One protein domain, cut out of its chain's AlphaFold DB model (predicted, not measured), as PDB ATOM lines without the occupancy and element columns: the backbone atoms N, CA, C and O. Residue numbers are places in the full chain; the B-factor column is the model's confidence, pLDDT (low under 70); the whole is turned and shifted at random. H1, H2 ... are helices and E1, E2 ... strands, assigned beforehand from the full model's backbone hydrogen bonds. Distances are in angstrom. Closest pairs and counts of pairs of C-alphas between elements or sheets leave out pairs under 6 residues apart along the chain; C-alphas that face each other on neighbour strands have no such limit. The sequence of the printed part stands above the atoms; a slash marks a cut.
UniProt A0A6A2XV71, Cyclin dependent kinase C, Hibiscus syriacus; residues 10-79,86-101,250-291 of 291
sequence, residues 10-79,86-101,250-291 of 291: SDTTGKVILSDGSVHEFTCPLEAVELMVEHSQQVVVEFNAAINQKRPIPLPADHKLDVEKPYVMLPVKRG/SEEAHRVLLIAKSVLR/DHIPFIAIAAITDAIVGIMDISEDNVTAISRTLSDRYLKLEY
ATOM      1  N   SER A  10     160.903 180.356 173.564       54.81
ATOM      2  CA  SER A  10     161.127 181.484 174.453       54.81
ATOM      3  C   SER A  10     161.669 180.943 175.771       54.81
ATOM      4  O   SER A  10     160.891 180.539 176.636       54.81
ATOM      5  N   ASP A  11     162.993 180.896 175.911       60.00
ATOM      6  CA  ASP A  11     163.628 180.839 177.219       60.00
ATOM      7  C   ASP A  11     162.981 181.962 178.024       60.00
ATOM      8  O   ASP A  11     163.009 183.115 177.587       60.00
ATOM      9  N   THR A  12     162.293 181.609 179.111       72.19
ATOM     10  CA  THR A  12     161.514 182.518 179.961       72.19
ATOM     11  C   THR A  12     162.459 183.539 180.581       72.19
ATOM     12  O   THR A  12     162.960 183.364 181.689       72.19
ATOM     13  N   THR A  13     162.763 184.564 179.800       87.06
ATOM     14  CA  THR A  13     163.774 185.573 180.067       87.06
ATOM     15  C   THR A  13     163.054 186.902 180.040       87.06
ATOM     16  O   THR A  13     162.476 187.293 179.021       87.06
ATOM     17  N   GLY A  14     163.067 187.574 181.183       90.00
ATOM     18  CA  GLY A  14     162.501 188.897 181.327       90.00
ATOM     19  C   GLY A  14     163.270 189.911 180.504       90.00
ATOM     20  O   GLY A  14     164.452 189.737 180.208       90.00
ATOM     21  N   LYS A  15     162.580 190.981 180.112       91.88
ATOM     22  CA  LYS A  15     163.151 192.023 179.258       91.88
ATOM     23  C   LYS A  15     162.899 193.395 179.854       91.88
ATOM     24  O   LYS A  15     161.764 193.742 180.187       91.88
ATOM     25  N   VAL A  16     163.959 194.187 179.930       93.00
ATOM     26  CA  VAL A  16     163.920 195.600 180.300       93.00
ATOM     27  C   VAL A  16     164.441 196.416 179.131       93.00
ATOM     28  O   VAL A  16     165.548 196.192 178.654       93.00
ATOM     29  N   ILE A  17     163.645 197.372 178.668       92.69
ATOM     30  CA  ILE A  17     164.053 198.317 177.631       92.69
ATOM     31  C   ILE A  17     164.619 199.552 178.316       92.69
ATOM     32  O   ILE A  17     163.901 200.241 179.046       92.69
ATOM     33  N   LEU A  18     165.896 199.829 178.094       91.06
ATOM     34  CA  LEU A  18     166.565 201.000 178.641       91.06
ATOM     35  C   LEU A  18     166.186 202.264 177.855       91.06
ATOM     36  O   LEU A  18     165.675 202.216 176.734       91.06
ATOM     37  N   SER A  19     166.441 203.433 178.443       84.50
ATOM     38  CA  SER A  19     166.116 204.720 177.810       84.50
ATOM     39  C   SER A  19     166.908 205.008 176.528       84.50
ATOM     40  O   SER A  19     166.533 205.902 175.773       84.50
ATOM     41  N   ASP A  20     168.003 204.290 176.289       80.94
ATOM     42  CA  ASP A  20     168.823 204.371 175.077       80.94
ATOM     43  C   ASP A  20     168.330 203.443 173.950       80.94
ATOM     44  O   ASP A  20     168.905 203.449 172.863       80.94
ATOM     45  N   GLY A  21     167.255 202.679 174.188       81.88
ATOM     46  CA  GLY A  21     166.707 201.698 173.250       81.88
ATOM     47  C   GLY A  21     167.415 200.346 173.274       81.88
ATOM     48  O   GLY A  21     167.049 199.458 172.507       81.88
ATOM     49  N   SER A  22     168.406 200.148 174.143       86.25
ATOM     50  CA  SER A  22     168.978 198.822 174.351       86.25
ATOM     51  C   SER A  22     168.031 197.938 175.168       86.25
ATOM     52  O   SER A  22     167.181 198.411 175.931       86.25
ATOM     53  N   VAL A  23     168.154 196.627 174.972       90.75
ATOM     54  CA  VAL A  23     167.320 195.621 175.631       90.75
ATOM     55  C   VAL A  23     168.199 194.805 176.554       90.75
ATOM     56  O   VAL A  23     169.129 194.140 176.102       90.75
ATOM     57  N   HIS A  24     167.885 194.852 177.842       90.81
ATOM     58  CA  HIS A  24     168.524 194.035 178.853       90.81
ATOM     59  C   HIS A  24     167.653 192.816 179.154       90.81
ATOM     60  O   HIS A  24     166.486 192.946 179.527       90.81
ATOM     61  N   GLU A  25     168.221 191.631 178.966       92.25
ATOM     62  CA  GLU A  25     167.549 190.358 179.200       92.25
ATOM     63  C   GLU A  25     168.000 189.775 180.544       92.25
ATOM     64  O   GLU A  25     169.193 189.757 180.840       92.25
ATOM     65  N   PHE A  26     167.058 189.306 181.364       89.69
ATOM     66  CA  PHE A  26     167.341 188.752 182.688       89.69
ATOM     67  C   PHE A  26     166.633 187.412 182.905       89.69
ATOM     68  O   PHE A  26     165.456 187.246 182.591       89.69
ATOM     69  N   THR A  27     167.353 186.435 183.458       89.38
ATOM     70  CA  THR A  27     166.834 185.071 183.687       89.38
ATOM     71  C   THR A  27     166.469 184.820 185.152       89.38
ATOM     72  O   THR A  27     165.629 183.974 185.446       89.38
ATOM     73  N   CYS A  28     167.075 185.552 186.091       84.88
ATOM     74  CA  CYS A  28     166.744 185.493 187.514       84.88
ATOM     75  C   CYS A  28     165.913 186.715 187.931       84.88
ATOM     76  O   CYS A  28     166.080 187.773 187.324       84.88
ATOM     77  N   PRO A  29     165.047 186.606 188.959       82.75
ATOM     78  CA  PRO A  29     164.266 187.741 189.442       82.75
ATOM     79  C   PRO A  29     165.179 188.923 189.770       82.75
ATOM     80  O   PRO A  29     166.038 188.809 190.642       82.75
ATOM     81  N   LEU A  30     164.987 190.025 189.050       90.12
ATOM     82  CA  LEU A  30     165.779 191.244 189.165       90.12
ATOM     83  C   LEU A  30     164.978 192.268 189.964       90.12
ATOM     84  O   LEU A  30     163.801 192.467 189.675       90.12
ATOM     85  N   GLU A  31     165.560 192.918 190.965       94.50
ATOM     86  CA  GLU A  31     164.852 193.987 191.675       94.50
ATOM     87  C   GLU A  31     164.954 195.316 190.922       94.50
ATOM     88  O   GLU A  31     165.978 195.646 190.322       94.50
ATOM     89  N   ALA A  32     163.889 196.118 190.969       94.56
ATOM     90  CA  ALA A  32     163.879 197.434 190.340       94.56
ATOM     91  C   ALA A  32     165.006 198.328 190.886       94.56
ATOM     92  O   ALA A  32     165.571 199.121 190.135       94.56
ATOM     93  N   VAL A  33     165.378 198.167 192.163       94.06
ATOM     94  CA  VAL A  33     166.502 198.873 192.786       94.06
ATOM     95  C   VAL A  33     167.818 198.605 192.069       94.06
ATOM     96  O   VAL A  33     168.589 199.541 191.897       94.06
ATOM     97  N   GLU A  34     168.068 197.383 191.602       92.75
ATOM     98  CA  GLU A  34     169.335 197.032 190.951       92.75
ATOM     99  C   GLU A  34     169.515 197.845 189.664       92.75
ATOM    100  O   GLU A  34     170.552 198.477 189.461       92.75
ATOM    101  N   LEU A  35     168.448 197.965 188.869       91.81
ATOM    102  CA  LEU A  35     168.419 198.816 187.674       91.81
ATOM    103  C   LEU A  35     168.465 200.310 188.012       91.81
ATOM    104  O   LEU A  35     169.105 201.105 187.324       91.81
ATOM    105  N   MET A  36     167.762 200.719 189.068       91.31
ATOM    106  CA  MET A  36     167.679 202.121 189.478       91.31
ATOM    107  C   MET A  36     168.959 202.624 190.156       91.31
ATOM    108  O   MET A  36     169.187 203.831 190.175       91.31
ATOM    109  N   VAL A  37     169.805 201.747 190.698       91.06
ATOM    110  CA  VAL A  37     171.119 202.121 191.241       91.06
ATOM    111  C   VAL A  37     172.060 202.516 190.106       91.06
ATOM    112  O   VAL A  37     172.679 203.579 190.177       91.06
ATOM    113  N   GLU A  38     172.117 201.722 189.035       89.56
ATOM    114  CA  GLU A  38     172.922 202.036 187.848       89.56
ATOM    115  C   GLU A  38     172.369 203.253 187.090       89.56
ATOM    116  O   GLU A  38     173.113 204.124 186.630       89.56
ATOM    117  N   HIS A  39     171.042 203.385 187.043       87.69
ATOM    118  CA  HIS A  39     170.354 204.464 186.345       87.69
ATOM    119  C   HIS A  39     169.523 205.337 187.293       87.69
ATOM    120  O   HIS A  39     168.315 205.496 187.131       87.69
ATOM    121  N   SER A  40     170.184 205.994 188.249       85.50
ATOM    122  CA  SER A  40     169.536 206.802 189.307       85.50
ATOM    123  C   SER A  40     168.635 207.956 188.837       85.50
ATOM    124  O   SER A  40     167.871 208.519 189.629       85.50
ATOM    125  N   GLN A  41     168.727 208.347 187.564       86.19
ATOM    126  CA  GLN A  41     167.883 209.372 186.938       86.19
ATOM    127  C   GLN A  41     166.718 208.782 186.130       86.19
ATOM    128  O   GLN A  41     166.006 209.524 185.457       86.19
ATOM    129  N   GLN A  42     166.521 207.468 186.179       89.12
ATOM    130  CA  GLN A  42     165.488 206.747 185.453       89.12
ATOM    131  C   GLN A  42     164.598 205.977 186.435       89.12
ATOM    132  O   GLN A  42     164.993 205.670 187.559       89.12
ATOM    133  N   VAL A  43     163.371 205.693 186.014       91.12
ATOM    134  CA  VAL A  43     162.402 204.888 186.764       91.12
ATOM    135  C   VAL A  43     161.952 203.712 185.926       91.12
ATOM    136  O   VAL A  43     161.717 203.846 184.725       91.12
ATOM    137  N   VAL A  44     161.795 202.566 186.579       94.50
ATOM    138  CA  VAL A  44     161.273 201.359 185.946       94.50
ATOM    139  C   VAL A  44     159.748 201.410 185.966       94.50
ATOM    140  O   VAL A  44     159.136 201.701 186.995       94.50
ATOM    141  N   VAL A  45     159.126 201.129 184.824       93.38
ATOM    142  CA  VAL A  45     157.674 200.991 184.684       93.38
ATOM    143  C   VAL A  45     157.341 199.686 183.969       93.38
ATOM    144  O   VAL A  45     158.064 199.250 183.074       93.38
ATOM    145  N   GLU A  46     156.216 199.066 184.323       93.81
ATOM    146  CA  GLU A  46     155.671 197.949 183.547       93.81
ATOM    147  C   GLU A  46     155.189 198.465 182.184       93.81
ATOM    148  O   GLU A  46     154.395 199.409 182.110       93.81
ATOM    149  N   PHE A  47     155.650 197.843 181.096       89.81
ATOM    150  CA  PHE A  47     155.369 198.308 179.737       89.81
ATOM    151  C   PHE A  47     153.866 198.335 179.442       89.81
ATOM    152  O   PHE A  47     153.318 199.357 179.025       89.81
ATOM    153  N   ASN A  48     153.182 197.228 179.743       87.38
ATOM    154  CA  ASN A  48     151.743 197.092 179.539       87.38
ATOM    155  C   ASN A  48     150.955 198.124 180.357       87.38
ATOM    156  O   ASN A  48     149.969 198.686 179.876       87.38
ATOM    157  N   ALA A  49     151.395 198.431 181.578       86.19
ATOM    158  CA  ALA A  49     150.776 199.479 182.380       86.19
ATOM    159  C   ALA A  49     151.010 200.866 181.760       86.19
ATOM    160  O   ALA A  49     150.068 201.651 181.646       86.19
ATOM    161  N   ALA A  50     152.225 201.147 181.279       84.44
ATOM    162  CA  ALA A  50     152.572 202.420 180.654       84.44
ATOM    163  C   ALA A  50     151.735 202.709 179.392       84.44
ATOM    164  O   ALA A  50     151.255 203.834 179.215       84.44
ATOM    165  N   ILE A  51     151.481 201.696 178.553       83.12
ATOM    166  CA  ILE A  51     150.675 201.841 177.325       83.12
ATOM    167  C   ILE A  51     149.162 201.811 177.568       83.12
ATOM    168  O   ILE A  51     148.414 202.445 176.827       83.12
ATOM    169  N   ASN A  52     148.676 201.211 178.661       83.06
ATOM    170  CA  ASN A  52     147.232 201.090 178.925       83.06
ATOM    171  C   ASN A  52     146.675 202.140 179.911       83.06
ATOM    172  O   ASN A  52     145.568 202.638 179.711       83.06
ATOM    173  N   GLN A  53     147.452 202.580 180.906       80.31
ATOM    174  CA  GLN A  53     147.017 203.532 181.940       80.31
ATOM    175  C   GLN A  53     147.335 205.011 181.651       80.31
ATOM    176  O   GLN A  53     148.425 205.361 181.217       80.31
ATOM    177  N   LYS A  54     146.424 205.932 182.004       77.06
ATOM    178  CA  LYS A  54     146.547 207.390 181.742       77.06
ATOM    179  C   LYS A  54     147.889 208.030 182.145       77.06
ATOM    180  O   LYS A  54     148.238 209.060 181.564       77.06
ATOM    181  N   ARG A  55     148.588 207.470 183.136       79.75
ATOM    182  CA  ARG A  55     149.919 207.875 183.603       79.75
ATOM    183  C   ARG A  55     150.731 206.605 183.899       79.75
ATOM    184  O   ARG A  55     150.157 205.695 184.496       79.75
ATOM    185  N   PRO A  56     152.019 206.531 183.523       83.38
ATOM    186  CA  PRO A  56     152.877 205.422 183.920       83.38
ATOM    187  C   PRO A  56     153.061 205.456 185.440       83.38
ATOM    188  O   PRO A  56     153.249 206.531 186.011       83.38
ATOM    189  N   ILE A  57     153.001 204.301 186.093       88.50
ATOM    190  CA  ILE A  57     153.234 204.194 187.535       88.50
ATOM    191  C   ILE A  57     154.657 203.661 187.729       88.50
ATOM    192  O   ILE A  57     154.923 202.542 187.285       88.50
ATOM    193  N   PRO A  58     155.575 204.441 188.334       91.44
ATOM    194  CA  PRO A  58     156.911 203.954 188.645       91.44
ATOM    195  C   PRO A  58     156.822 202.822 189.666       91.44
ATOM    196  O   PRO A  58     156.066 202.905 190.638       91.44
ATOM    197  N   LEU A  59     157.589 201.763 189.430       94.31
ATOM    198  CA  LEU A  59     157.677 200.638 190.347       94.31
ATOM    199  C   LEU A  59     158.489 201.037 191.589       94.31
ATOM    200  O   LEU A  59     159.432 201.828 191.478       94.31
ATOM    201  N   PRO A  60     158.131 200.528 192.781       94.62
ATOM    202  CA  PRO A  60     158.943 200.735 193.969       94.62
ATOM    203  C   PRO A  60     160.283 200.007 193.822       94.62
ATOM    204  O   PRO A  60     160.366 198.991 193.136       94.62
ATOM    205  N   ALA A  61     161.318 200.516 194.489       92.56
ATOM    206  CA  ALA A  61     162.676 199.978 194.394       92.56
ATOM    207  C   ALA A  61     162.743 198.484 194.775       92.56
ATOM    208  O   ALA A  61     163.367 197.698 194.073       92.56
ATOM    209  N   ASP A  62     162.002 198.078 195.805       95.00
ATOM    210  CA  ASP A  62     161.987 196.695 196.308       95.00
ATOM    211  C   ASP A  62     161.132 195.741 195.442       95.00
ATOM    212  O   ASP A  62     160.871 194.594 195.814       95.00
ATOM    213  N   HIS A  63     160.607 196.214 194.305       95.31
ATOM    214  CA  HIS A  63     159.779 195.395 193.429       95.31
ATOM    215  C   HIS A  63     160.625 194.406 192.628       95.31
ATOM    216  O   HIS A  63     161.533 194.805 191.901       95.31
ATOM    217  N   LYS A  64     160.260 193.124 192.692       94.94
ATOM    218  CA  LYS A  64     160.869 192.061 191.887       94.94
ATOM    219  C   LYS A  64     160.241 192.015 190.504       94.94
ATOM    220  O   LYS A  64     159.035 191.804 190.379       94.94
ATOM    221  N   LEU A  65     161.069 192.195 189.485       93.56
ATOM    222  CA  LEU A  65     160.678 192.133 188.090       93.56
ATOM    223  C   LEU A  65     160.393 190.690 187.687       93.56
ATOM    224  O   LEU A  65     161.226 189.792 187.813       93.56
ATOM    225  N   ASP A  66     159.179 190.500 187.195       91.75
ATOM    226  CA  ASP A  66     158.692 189.242 186.643       91.75
ATOM    227  C   ASP A  66     159.282 188.967 185.250       91.75
ATOM    228  O   ASP A  66     159.229 189.829 184.373       91.75
ATOM    229  N   VAL A  67     159.791 187.758 185.019       90.88
ATOM    230  CA  VAL A  67     160.342 187.344 183.718       90.88
ATOM    231  C   VAL A  67     159.283 187.264 182.616       90.88
ATOM    232  O   VAL A  67     159.616 187.349 181.437       90.88
ATOM    233  N   GLU A  68     158.003 187.136 182.970       88.62
ATOM    234  CA  GLU A  68     156.903 187.084 181.998       88.62
ATOM    235  C   GLU A  68     156.525 188.469 181.453       88.62
ATOM    236  O   GLU A  68     155.839 188.587 180.432       88.62
ATOM    237  N   LYS A  69     156.955 189.537 182.133       89.50
ATOM    238  CA  LYS A  69     156.510 190.899 181.854       89.50
ATOM    239  C   LYS A  69     157.626 191.751 181.252       89.50
ATOM    240  O   LYS A  69     158.736 191.779 181.779       89.50
ATOM    241  N   PRO A  70     157.332 192.521 180.191       90.75
ATOM    242  CA  PRO A  70     158.257 193.526 179.697       90.75
ATOM    243  C   PRO A  70     158.208 194.794 180.559       90.75
ATOM    244  O   PRO A  70     157.132 195.307 180.893       90.75
ATOM    245  N   TYR A  71     159.382 195.346 180.852       93.56
ATOM    246  CA  TYR A  71     159.551 196.610 181.570       93.56
ATOM    247  C   TYR A  71     160.278 197.638 180.709       93.56
ATOM    248  O   TYR A  71     161.006 197.296 179.778       93.56
ATOM    249  N   VAL A  72     160.089 198.915 181.027       93.06
ATOM    250  CA  VAL A  72     160.763 200.032 180.358       93.06
ATOM    251  C   VAL A  72     161.338 200.978 181.401       93.06
ATOM    252  O   VAL A  72     160.677 201.291 182.391       93.06
ATOM    253  N   MET A  73     162.551 201.466 181.158       92.06
ATOM    254  CA  MET A  73     163.161 202.535 181.934       92.06
ATOM    255  C   MET A  73     162.884 203.880 181.286       92.06
ATOM    256  O   MET A  73     163.282 204.160 180.153       92.06
ATOM    257  N   LEU A  74     162.190 204.726 182.034       88.25
ATOM    258  CA  LEU A  74     161.830 206.065 181.609       88.25
ATOM    259  C   LEU A  74     162.704 207.082 182.341       88.25
ATOM    260  O   LEU A  74     162.829 206.998 183.565       88.25
ATOM    261  N   PRO A  75     163.279 208.069 181.635       85.12
ATOM    262  CA  PRO A  75     163.971 209.150 182.310       85.12
ATOM    263  C   PRO A  75     163.022 209.890 183.263       85.12
ATOM    264  O   PRO A  75     161.823 210.025 183.025       85.12
ATOM    265  N   VAL A  76     163.555 210.376 184.377       81.44
ATOM    266  CA  VAL A  76     162.834 211.261 185.290       81.44
ATOM    267  C   VAL A  76     163.340 212.666 185.035       81.44
ATOM    268  O   VAL A  76     164.517 212.961 185.249       81.44
ATOM    269  N   LYS A  77     162.461 213.573 184.606       69.56
ATOM    270  CA  LYS A  77     162.841 214.985 184.564       69.56
ATOM    271  C   LYS A  77     162.944 215.521 185.986       69.56
ATOM    272  O   LYS A  77     161.946 215.636 186.691       69.56
ATOM    273  N   ARG A  78     164.163 215.862 186.403       58.94
ATOM    274  CA  ARG A  78     164.409 216.595 187.647       58.94
ATOM    275  C   ARG A  78     164.488 218.088 187.334       58.94
ATOM    276  O   ARG A  78     165.395 218.523 186.636       58.94
ATOM    277  N   GLY A  79     163.558 218.869 187.881       61.19
ATOM    278  CA  GLY A  79     163.592 220.334 187.827       61.19
ATOM    279  C   GLY A  79     162.622 220.967 186.829       61.19
ATOM    280  O   GLY A  79     161.718 220.324 186.304       61.19
ATOM    281  N   SER A  86     164.063 229.635 171.550       73.19
ATOM    282  CA  SER A  86     163.278 229.277 170.358       73.19
ATOM    283  C   SER A  86     164.156 228.752 169.216       73.19
ATOM    284  O   SER A  86     163.707 227.936 168.413       73.19
ATOM    285  N   GLU A  87     165.404 229.209 169.130       74.25
ATOM    286  CA  GLU A  87     166.337 228.760 168.103       74.25
ATOM    287  C   GLU A  87     166.932 227.377 168.412       74.25
ATOM    288  O   GLU A  87     167.061 226.539 167.520       74.25
ATOM    289  N   GLU A  88     167.226 227.093 169.681       68.69
ATOM    290  CA  GLU A  88     167.694 225.780 170.145       68.69
ATOM    291  C   GLU A  88     166.605 224.722 169.969       68.69
ATOM    292  O   GLU A  88     166.858 223.658 169.407       68.69
ATOM    293  N   ALA A  89     165.374 225.072 170.339       75.50
ATOM    294  CA  ALA A  89     164.176 224.276 170.109       75.50
ATOM    295  C   ALA A  89     164.022 223.856 168.640       75.50
ATOM    296  O   ALA A  89     163.774 222.691 168.312       75.50
ATOM    297  N   HIS A  90     164.178 224.827 167.735       72.81
ATOM    298  CA  HIS A  90     164.037 224.613 166.302       72.81
ATOM    299  C   HIS A  90     165.175 223.751 165.746       72.81
ATOM    300  O   HIS A  90     164.924 222.844 164.950       72.81
ATOM    301  N   ARG A  91     166.415 223.972 166.206       73.06
ATOM    302  CA  ARG A  91     167.571 223.143 165.834       73.06
ATOM    303  C   ARG A  91     167.358 221.683 166.203       73.06
ATOM    304  O   ARG A  91     167.533 220.815 165.351       73.06
ATOM    305  N   VAL A  92     166.933 221.393 167.428       72.19
ATOM    306  CA  VAL A  92     166.761 219.995 167.827       72.19
ATOM    307  C   VAL A  92     165.545 219.357 167.155       72.19
ATOM    308  O   VAL A  92     165.609 218.188 166.782       72.19
ATOM    309  N   LEU A  93     164.471 220.110 166.889       75.06
ATOM    310  CA  LEU A  93     163.363 219.611 166.070       75.06
ATOM    311  C   LEU A  93     163.818 219.237 164.650       75.06
ATOM    312  O   LEU A  93     163.383 218.214 164.120       75.06
ATOM    313  N   LEU A  94     164.678 220.047 164.025       70.38
ATOM    314  CA  LEU A  94     165.245 219.746 162.708       70.38
ATOM    315  C   LEU A  94     166.133 218.498 162.748       70.38
ATOM    316  O   LEU A  94     165.996 217.635 161.880       70.38
ATOM    317  N   ILE A  95     166.978 218.367 163.774       69.50
ATOM    318  CA  ILE A  95     167.813 217.177 163.990       69.50
ATOM    319  C   ILE A  95     166.922 215.938 164.157       69.50
ATOM    320  O   ILE A  95     167.078 214.973 163.414       69.50
ATOM    321  N   ALA A  96     165.917 215.985 165.034       65.56
ATOM    322  CA  ALA A  96     164.992 214.874 165.253       65.56
ATOM    323  C   ALA A  96     164.223 214.498 163.975       65.56
ATOM    324  O   ALA A  96     164.131 213.322 163.623       65.56
ATOM    325  N   LYS A  97     163.729 215.488 163.218       65.88
ATOM    326  CA  LYS A  97     163.076 215.250 161.920       65.88
ATOM    327  C   LYS A  97     164.013 214.614 160.896       65.88
ATOM    328  O   LYS A  97     163.554 213.794 160.104       65.88
ATOM    329  N   SER A  98     165.294 214.985 160.891       57.91
ATOM    330  CA  SER A  98     166.281 214.400 159.980       57.91
ATOM    331  C   SER A  98     166.562 212.928 160.299       57.91
ATOM    332  O   SER A  98     166.557 212.106 159.386       57.91
ATOM    333  N   VAL A  99     166.693 212.574 161.582       59.28
ATOM    334  CA  VAL A  99     166.881 211.185 162.038       59.28
ATOM    335  C   VAL A  99     165.643 210.341 161.721       59.28
ATOM    336  O   VAL A  99     165.763 209.288 161.105       59.28
ATOM    337  N   LEU A 100     164.441 210.843 162.023       58.38
ATOM    338  CA  LEU A 100     163.183 210.122 161.783       58.38
ATOM    339  C   LEU A 100     162.846 209.929 160.294       58.38
ATOM    340  O   LEU A 100     162.222 208.933 159.931       58.38
ATOM    341  N   ARG A 101     163.237 210.861 159.410       53.69
ATOM    342  CA  ARG A 101     163.084 210.679 157.950       53.69
ATOM    343  C   ARG A 101     164.127 209.735 157.358       53.69
ATOM    344  O   ARG A 101     163.921 209.243 156.252       53.69
ATOM    345  N   ASP A 250     160.914 219.464 175.548       47.34
ATOM    346  CA  ASP A 250     162.276 219.077 175.919       47.34
ATOM    347  C   ASP A 250     162.665 217.837 175.096       47.34
ATOM    348  O   ASP A 250     161.880 216.897 174.966       47.34
ATOM    349  N   HIS A 251     163.858 217.827 174.509       50.53
ATOM    350  CA  HIS A 251     164.215 216.848 173.473       50.53
ATOM    351  C   HIS A 251     164.721 215.505 174.007       50.53
ATOM    352  O   HIS A 251     164.654 214.497 173.306       50.53
ATOM    353  N   ILE A 252     165.176 215.485 175.259       51.69
ATOM    354  CA  ILE A 252     165.644 214.285 175.962       51.69
ATOM    355  C   ILE A 252     164.578 213.170 175.973       51.69
ATOM    356  O   ILE A 252     164.906 212.050 175.586       51.69
ATOM    357  N   PRO A 253     163.296 213.429 176.310       61.19
ATOM    358  CA  PRO A 253     162.281 212.385 176.254       61.19
ATOM    359  C   PRO A 253     161.957 211.915 174.838       61.19
ATOM    360  O   PRO A 253     161.715 210.733 174.659       61.19
ATOM    361  N   PHE A 254     161.984 212.779 173.818       60.06
ATOM    362  CA  PHE A 254     161.631 212.369 172.451       60.06
ATOM    363  C   PHE A 254     162.633 211.386 171.854       60.06
ATOM    364  O   PHE A 254     162.237 210.441 171.178       60.06
ATOM    365  N   ILE A 255     163.920 211.601 172.123       63.09
ATOM    366  CA  ILE A 255     164.986 210.690 171.706       63.09
ATOM    367  C   ILE A 255     164.851 209.353 172.438       63.09
ATOM    368  O   ILE A 255     164.865 208.311 171.788       63.09
ATOM    369  N   ALA A 256     164.650 209.387 173.760       69.31
ATOM    370  CA  ALA A 256     164.458 208.175 174.551       69.31
ATOM    371  C   ALA A 256     163.216 207.393 174.094       69.31
ATOM    372  O   ALA A 256     163.276 206.186 173.910       69.31
ATOM    373  N   ILE A 257     162.101 208.078 173.827       75.62
ATOM    374  CA  ILE A 257     160.872 207.444 173.340       75.62
ATOM    375  C   ILE A 257     161.082 206.824 171.958       75.62
ATOM    376  O   ILE A 257     160.611 205.715 171.736       75.62
ATOM    377  N   ALA A 258     161.790 207.498 171.045       71.69
ATOM    378  CA  ALA A 258     162.093 206.943 169.727       71.69
ATOM    379  C   ALA A 258     162.931 205.658 169.836       71.69
ATOM    380  O   ALA A 258     162.587 204.653 169.215       71.69
ATOM    381  N   ALA A 259     163.967 205.675 170.676       75.19
ATOM    382  CA  ALA A 259     164.830 204.523 170.912       75.19
ATOM    383  C   ALA A 259     164.072 203.358 171.576       75.19
ATOM    384  O   ALA A 259     164.131 202.225 171.106       75.19
ATOM    385  N   ILE A 260     163.263 203.650 172.601       79.56
ATOM    386  CA  ILE A 260     162.377 202.673 173.250       79.56
ATOM    387  C   ILE A 260     161.399 202.075 172.232       79.56
ATOM    388  O   ILE A 260     161.159 200.871 172.242       79.56
ATOM    389  N   THR A 261     160.823 202.887 171.341       77.75
ATOM    390  CA  THR A 261     159.865 202.385 170.347       77.75
ATOM    391  C   THR A 261     160.501 201.472 169.319       77.75
ATOM    392  O   THR A 261     159.866 200.488 168.962       77.75
ATOM    393  N   ASP A 262     161.740 201.740 168.907       73.69
ATOM    394  CA  ASP A 262     162.498 200.868 168.004       73.69
ATOM    395  C   ASP A 262     162.794 199.509 168.665       73.69
ATOM    396  O   ASP A 262     162.541 198.451 168.090       73.69
ATOM    397  N   ALA A 263     163.187 199.534 169.943       78.12
ATOM    398  CA  ALA A 263     163.402 198.331 170.743       78.12
ATOM    399  C   ALA A 263     162.129 197.477 170.885       78.12
ATOM    400  O   ALA A 263     162.177 196.254 170.768       78.12
ATOM    401  N   ILE A 264     160.970 198.112 171.091       76.88
ATOM    402  CA  ILE A 264     159.673 197.424 171.194       76.88
ATOM    403  C   ILE A 264     159.347 196.660 169.902       76.88
ATOM    404  O   ILE A 264     158.853 195.533 169.986       76.88
ATOM    405  N   VAL A 265     159.647 197.230 168.726       76.50
ATOM    406  CA  VAL A 265     159.456 196.541 167.433       76.50
ATOM    407  C   VAL A 265     160.301 195.279 167.361       76.50
ATOM    408  O   VAL A 265     159.787 194.229 166.985       76.50
ATOM    409  N   GLY A 266     161.570 195.366 167.766       69.06
ATOM    410  CA  GLY A 266     162.500 194.237 167.722       69.06
ATOM    411  C   GLY A 266     162.207 193.127 168.738       69.06
ATOM    412  O   GLY A 266     162.624 191.990 168.529       69.06
ATOM    413  N   ILE A 267     161.512 193.436 169.837       71.06
ATOM    414  CA  ILE A 267     161.244 192.478 170.921       71.06
ATOM    415  C   ILE A 267     159.883 191.803 170.796       71.06
ATOM    416  O   ILE A 267     159.762 190.620 171.107       71.06
ATOM    417  N   MET A 268     158.845 192.571 170.463       67.69
ATOM    418  CA  MET A 268     157.459 192.142 170.663       67.69
ATOM    419  C   MET A 268     156.756 191.708 169.369       67.69
ATOM    420  O   MET A 268     155.556 191.445 169.416       67.69
ATOM    421  N   ASP A 269     157.463 191.657 168.232       64.12
ATOM    422  CA  ASP A 269     156.901 191.350 166.903       64.12
ATOM    423  C   ASP A 269     155.607 192.146 166.613       64.12
ATOM    424  O   ASP A 269     154.642 191.664 166.013       64.12
ATOM    425  N   ILE A 270     155.554 193.393 167.092       66.25
ATOM    426  CA  ILE A 270     154.385 194.262 166.951       66.25
ATOM    427  C   ILE A 270     154.386 194.866 165.543       66.25
ATOM    428  O   ILE A 270     155.375 195.459 165.118       66.25
ATOM    429  N   SER A 271     153.248 194.771 164.841       63.00
ATOM    430  CA  SER A 271     153.031 195.414 163.533       63.00
ATOM    431  C   SER A 271     153.375 196.909 163.563       63.00
ATOM    432  O   SER A 271     152.964 197.610 164.490       63.00
ATOM    433  N   GLU A 272     154.060 197.410 162.525       63.22
ATOM    434  CA  GLU A 272     154.501 198.813 162.391       63.22
ATOM    435  C   GLU A 272     153.381 199.845 162.639       63.22
ATOM    436  O   GLU A 272     153.624 200.927 163.189       63.22
ATOM    437  N   ASP A 273     152.134 199.496 162.311       62.03
ATOM    438  CA  ASP A 273     150.961 200.354 162.511       62.03
ATOM    439  C   ASP A 273     150.678 200.619 164.001       62.03
ATOM    440  O   ASP A 273     150.308 201.730 164.401       62.03
ATOM    441  N   ASN A 274     150.934 199.625 164.853       71.44
ATOM    442  CA  ASN A 274     150.767 199.732 166.301       71.44
ATOM    443  C   ASN A 274     151.935 200.479 166.958       71.44
ATOM    444  O   ASN A 274     151.744 201.142 167.977       71.44
ATOM    445  N   VAL A 275     153.127 200.455 166.358       71.25
ATOM    446  CA  VAL A 275     154.339 201.117 166.879       71.25
ATOM    447  C   VAL A 275     154.148 202.624 166.951       71.25
ATOM    448  O   VAL A 275     154.451 203.260 167.961       71.25
ATOM    449  N   THR A 276     153.573 203.206 165.898       72.19
ATOM    450  CA  THR A 276     153.296 204.646 165.851       72.19
ATOM    451  C   THR A 276     152.267 205.047 166.916       72.19
ATOM    452  O   THR A 276     152.387 206.108 167.533       72.19
ATOM    453  N   ALA A 277     151.268 204.195 167.170       77.12
ATOM    454  CA  ALA A 277     150.279 204.413 168.222       77.12
ATOM    455  C   ALA A 277     150.898 204.293 169.627       77.12
ATOM    456  O   ALA A 277     150.639 205.141 170.484       77.12
ATOM    457  N   ILE A 278     151.767 203.303 169.850       78.38
ATOM    458  CA  ILE A 278     152.500 203.104 171.109       78.38
ATOM    459  C   ILE A 278     153.438 204.284 171.377       78.38
ATOM    460  O   ILE A 278     153.411 204.842 172.470       78.38
ATOM    461  N   SER A 279     154.194 204.733 170.372       75.00
ATOM    462  CA  SER A 279     155.105 205.882 170.471       75.00
ATOM    463  C   SER A 279     154.387 207.169 170.885       75.00
ATOM    464  O   SER A 279     154.819 207.867 171.807       75.00
ATOM    465  N   ARG A 280     153.230 207.455 170.268       77.31
ATOM    466  CA  ARG A 280     152.375 208.590 170.659       77.31
ATOM    467  C   ARG A 280     151.848 208.431 172.080       77.31
ATOM    468  O   ARG A 280     151.904 209.373 172.863       77.31
ATOM    469  N   THR A 281     151.392 207.231 172.428       79.12
ATOM    470  CA  THR A 281     150.824 206.944 173.751       79.12
ATOM    471  C   THR A 281     151.870 207.092 174.855       79.12
ATOM    472  O   THR A 281     151.585 207.707 175.882       79.12
ATOM    473  N   LEU A 282     153.088 206.592 174.641       75.56
ATOM    474  CA  LEU A 282     154.207 206.764 175.565       75.56
ATOM    475  C   LEU A 282     154.625 208.233 175.663       75.56
ATOM    476  O   LEU A 282     154.799 208.722 176.775       75.56
ATOM    477  N   SER A 283     154.692 208.962 174.545       75.50
ATOM    478  CA  SER A 283     155.003 210.402 174.542       75.50
ATOM    479  C   SER A 283     154.011 211.222 175.362       75.50
ATOM    480  O   SER A 283     154.407 211.980 176.249       75.50
ATOM    481  N   ASP A 284     152.714 211.033 175.121       75.81
ATOM    482  CA  ASP A 284     151.654 211.782 175.799       75.81
ATOM    483  C   ASP A 284     151.597 211.496 177.304       75.81
ATOM    484  O   ASP A 284     151.161 212.334 178.102       75.81
ATOM    485  N   ARG A 285     152.000 210.289 177.704       71.75
ATOM    486  CA  ARG A 285     151.933 209.824 179.094       71.75
ATOM    487  C   ARG A 285     153.204 210.101 179.868       71.75
ATOM    488  O   ARG A 285     153.118 210.402 181.057       71.75
ATOM    489  N   TYR A 286     154.350 210.095 179.201       69.38
ATOM    490  CA  TYR A 286     155.610 210.542 179.773       69.38
ATOM    491  C   TYR A 286     155.514 212.003 180.238       69.38
ATOM    492  O   TYR A 286     155.894 212.319 181.360       69.38
ATOM    493  N   LEU A 287     154.875 212.877 179.450       60.03
ATOM    494  CA  LEU A 287     154.619 214.277 179.832       60.03
ATOM    495  C   LEU A 287     153.748 214.428 181.094       60.03
ATOM    496  O   LEU A 287     153.717 215.491 181.706       60.03
ATOM    497  N   LYS A 288     153.031 213.375 181.505       59.66
ATOM    498  CA  LYS A 288     152.205 213.364 182.722       59.66
ATOM    499  C   LYS A 288     152.931 212.814 183.944       59.66
ATOM    500  O   LYS A 288     152.375 212.893 185.035       59.66
ATOM    501  N   LEU A 289     154.149 212.286 183.797       59.53
ATOM    502  CA  LEU A 289     155.017 211.981 184.937       59.53
ATOM    503  C   LEU A 289     155.536 213.256 185.629       59.53
ATOM    504  O   LEU A 289     156.012 213.159 186.754       59.53
ATOM    505  N   GLU A 290     155.389 214.427 184.998       53.91
ATOM    506  CA  GLU A 290     155.992 215.711 185.391       53.91
ATOM    507  C   GLU A 290     155.268 216.503 186.506       53.91
ATOM    508  O   GLU A 290     155.698 217.617 186.803       53.91
ATOM    509  N   TYR A 291     154.203 215.980 187.133       42.00
ATOM    510  CA  TYR A 291     153.456 216.688 188.197       42.00
ATOM    511  C   TYR A 291     153.048 215.797 189.370       42.00
ATOM    512  O   TYR A 291     152.540 214.675 189.122       42.00
TER     513      TYR A 291
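This is residues 10 to 79, 86 to 101 and 250 to 291 of the 291 residues of the protein "Cyclin dependent kinase C" of Hibiscus syriacus (UniProt A0A6A2XV71). A small, strongly twisted sheet of four strands has the long helix H4 along one face and the short H1 over part of the other. H5 folds back on H4, H2 sits beside the strands touching H5, and H3 extends the length past H4's start. There are 128 residues with five named helices and four named strands, in the order E1 E2 H1 E3 H2 E4 H3 H4 H5. The sheet, E2 E1 E4 E3, is mixed, and so is the class; the whole is compact, radius of gyration of the C-alphas 14.8 A, spanning 47 by 35 by 25 A.

The strands are E1, residues 14 to 17, from C-alpha (162.501, 188.897, 181.327); E2, 23 to 26; E3, 42 to 46; and E4, 70 to 75, 16.8 A. The helices are H1, 32 to 38; H2, 47 to 52; H3, 86 to 101, 22.4 A; H4, 251 to 268, 25.8 A; and H5, 272 to 286, 21.0 A, ending at C-alpha (155.610, 210.542, 179.773).

E1 is parallel to E4, N 17 and O 71 being 2.9 A apart, and forms an antiparallel hairpin with E2, N 16 to O 24 2.8 A; E4 and E3 are antiparallel, N 45 to O 72 2.9 A. E2, H1 and E3 form a split strand-helix-strand unit, two strands running the same way with E1 and E4 between them, its crossover right-handed. H4 is on the sheet at a height of 8.5 A, C-alphas Ile 17 and Ile 260 closest at 6.4 A; H1 is on the opposite face, Ala 32 and Val 44 closest at 6.4 A. H2, on H4's face, lies over none of the strands and touches H5, about perpendicular at 86 degrees, C-alphas Ile 51 and Thr 281 closest at 6.2 A. H4 and H5, a helical hairpin, touch at a steep tilt of 40 degrees, opposite ways, C-alphas Thr 261 and Ser 279 closest at 5.9 A. H3, with residues 92 to 96 alone, only just touches H4, with 3 pairs of C-alphas within 8 A, Val 92 and His 251 closest at 6.9 A. Every O i to N i+4 pair is within hydrogen-bond range in H2, H3 and H4, but 2 of 3 in H1 and 9 of 11 in H5.

The farthest C-alphas, Asp 11 and Ser 86, are 48.9 A apart. Cuts leave C-alpha gaps of 19.6 A from 79 to 86 and 19.9 A from 101 to 250. The link H2 to E4 is long. Mean pLDDT of the printed part is 78.4, with 33 residues under 70, among them 95 to 101 and 250 to 256.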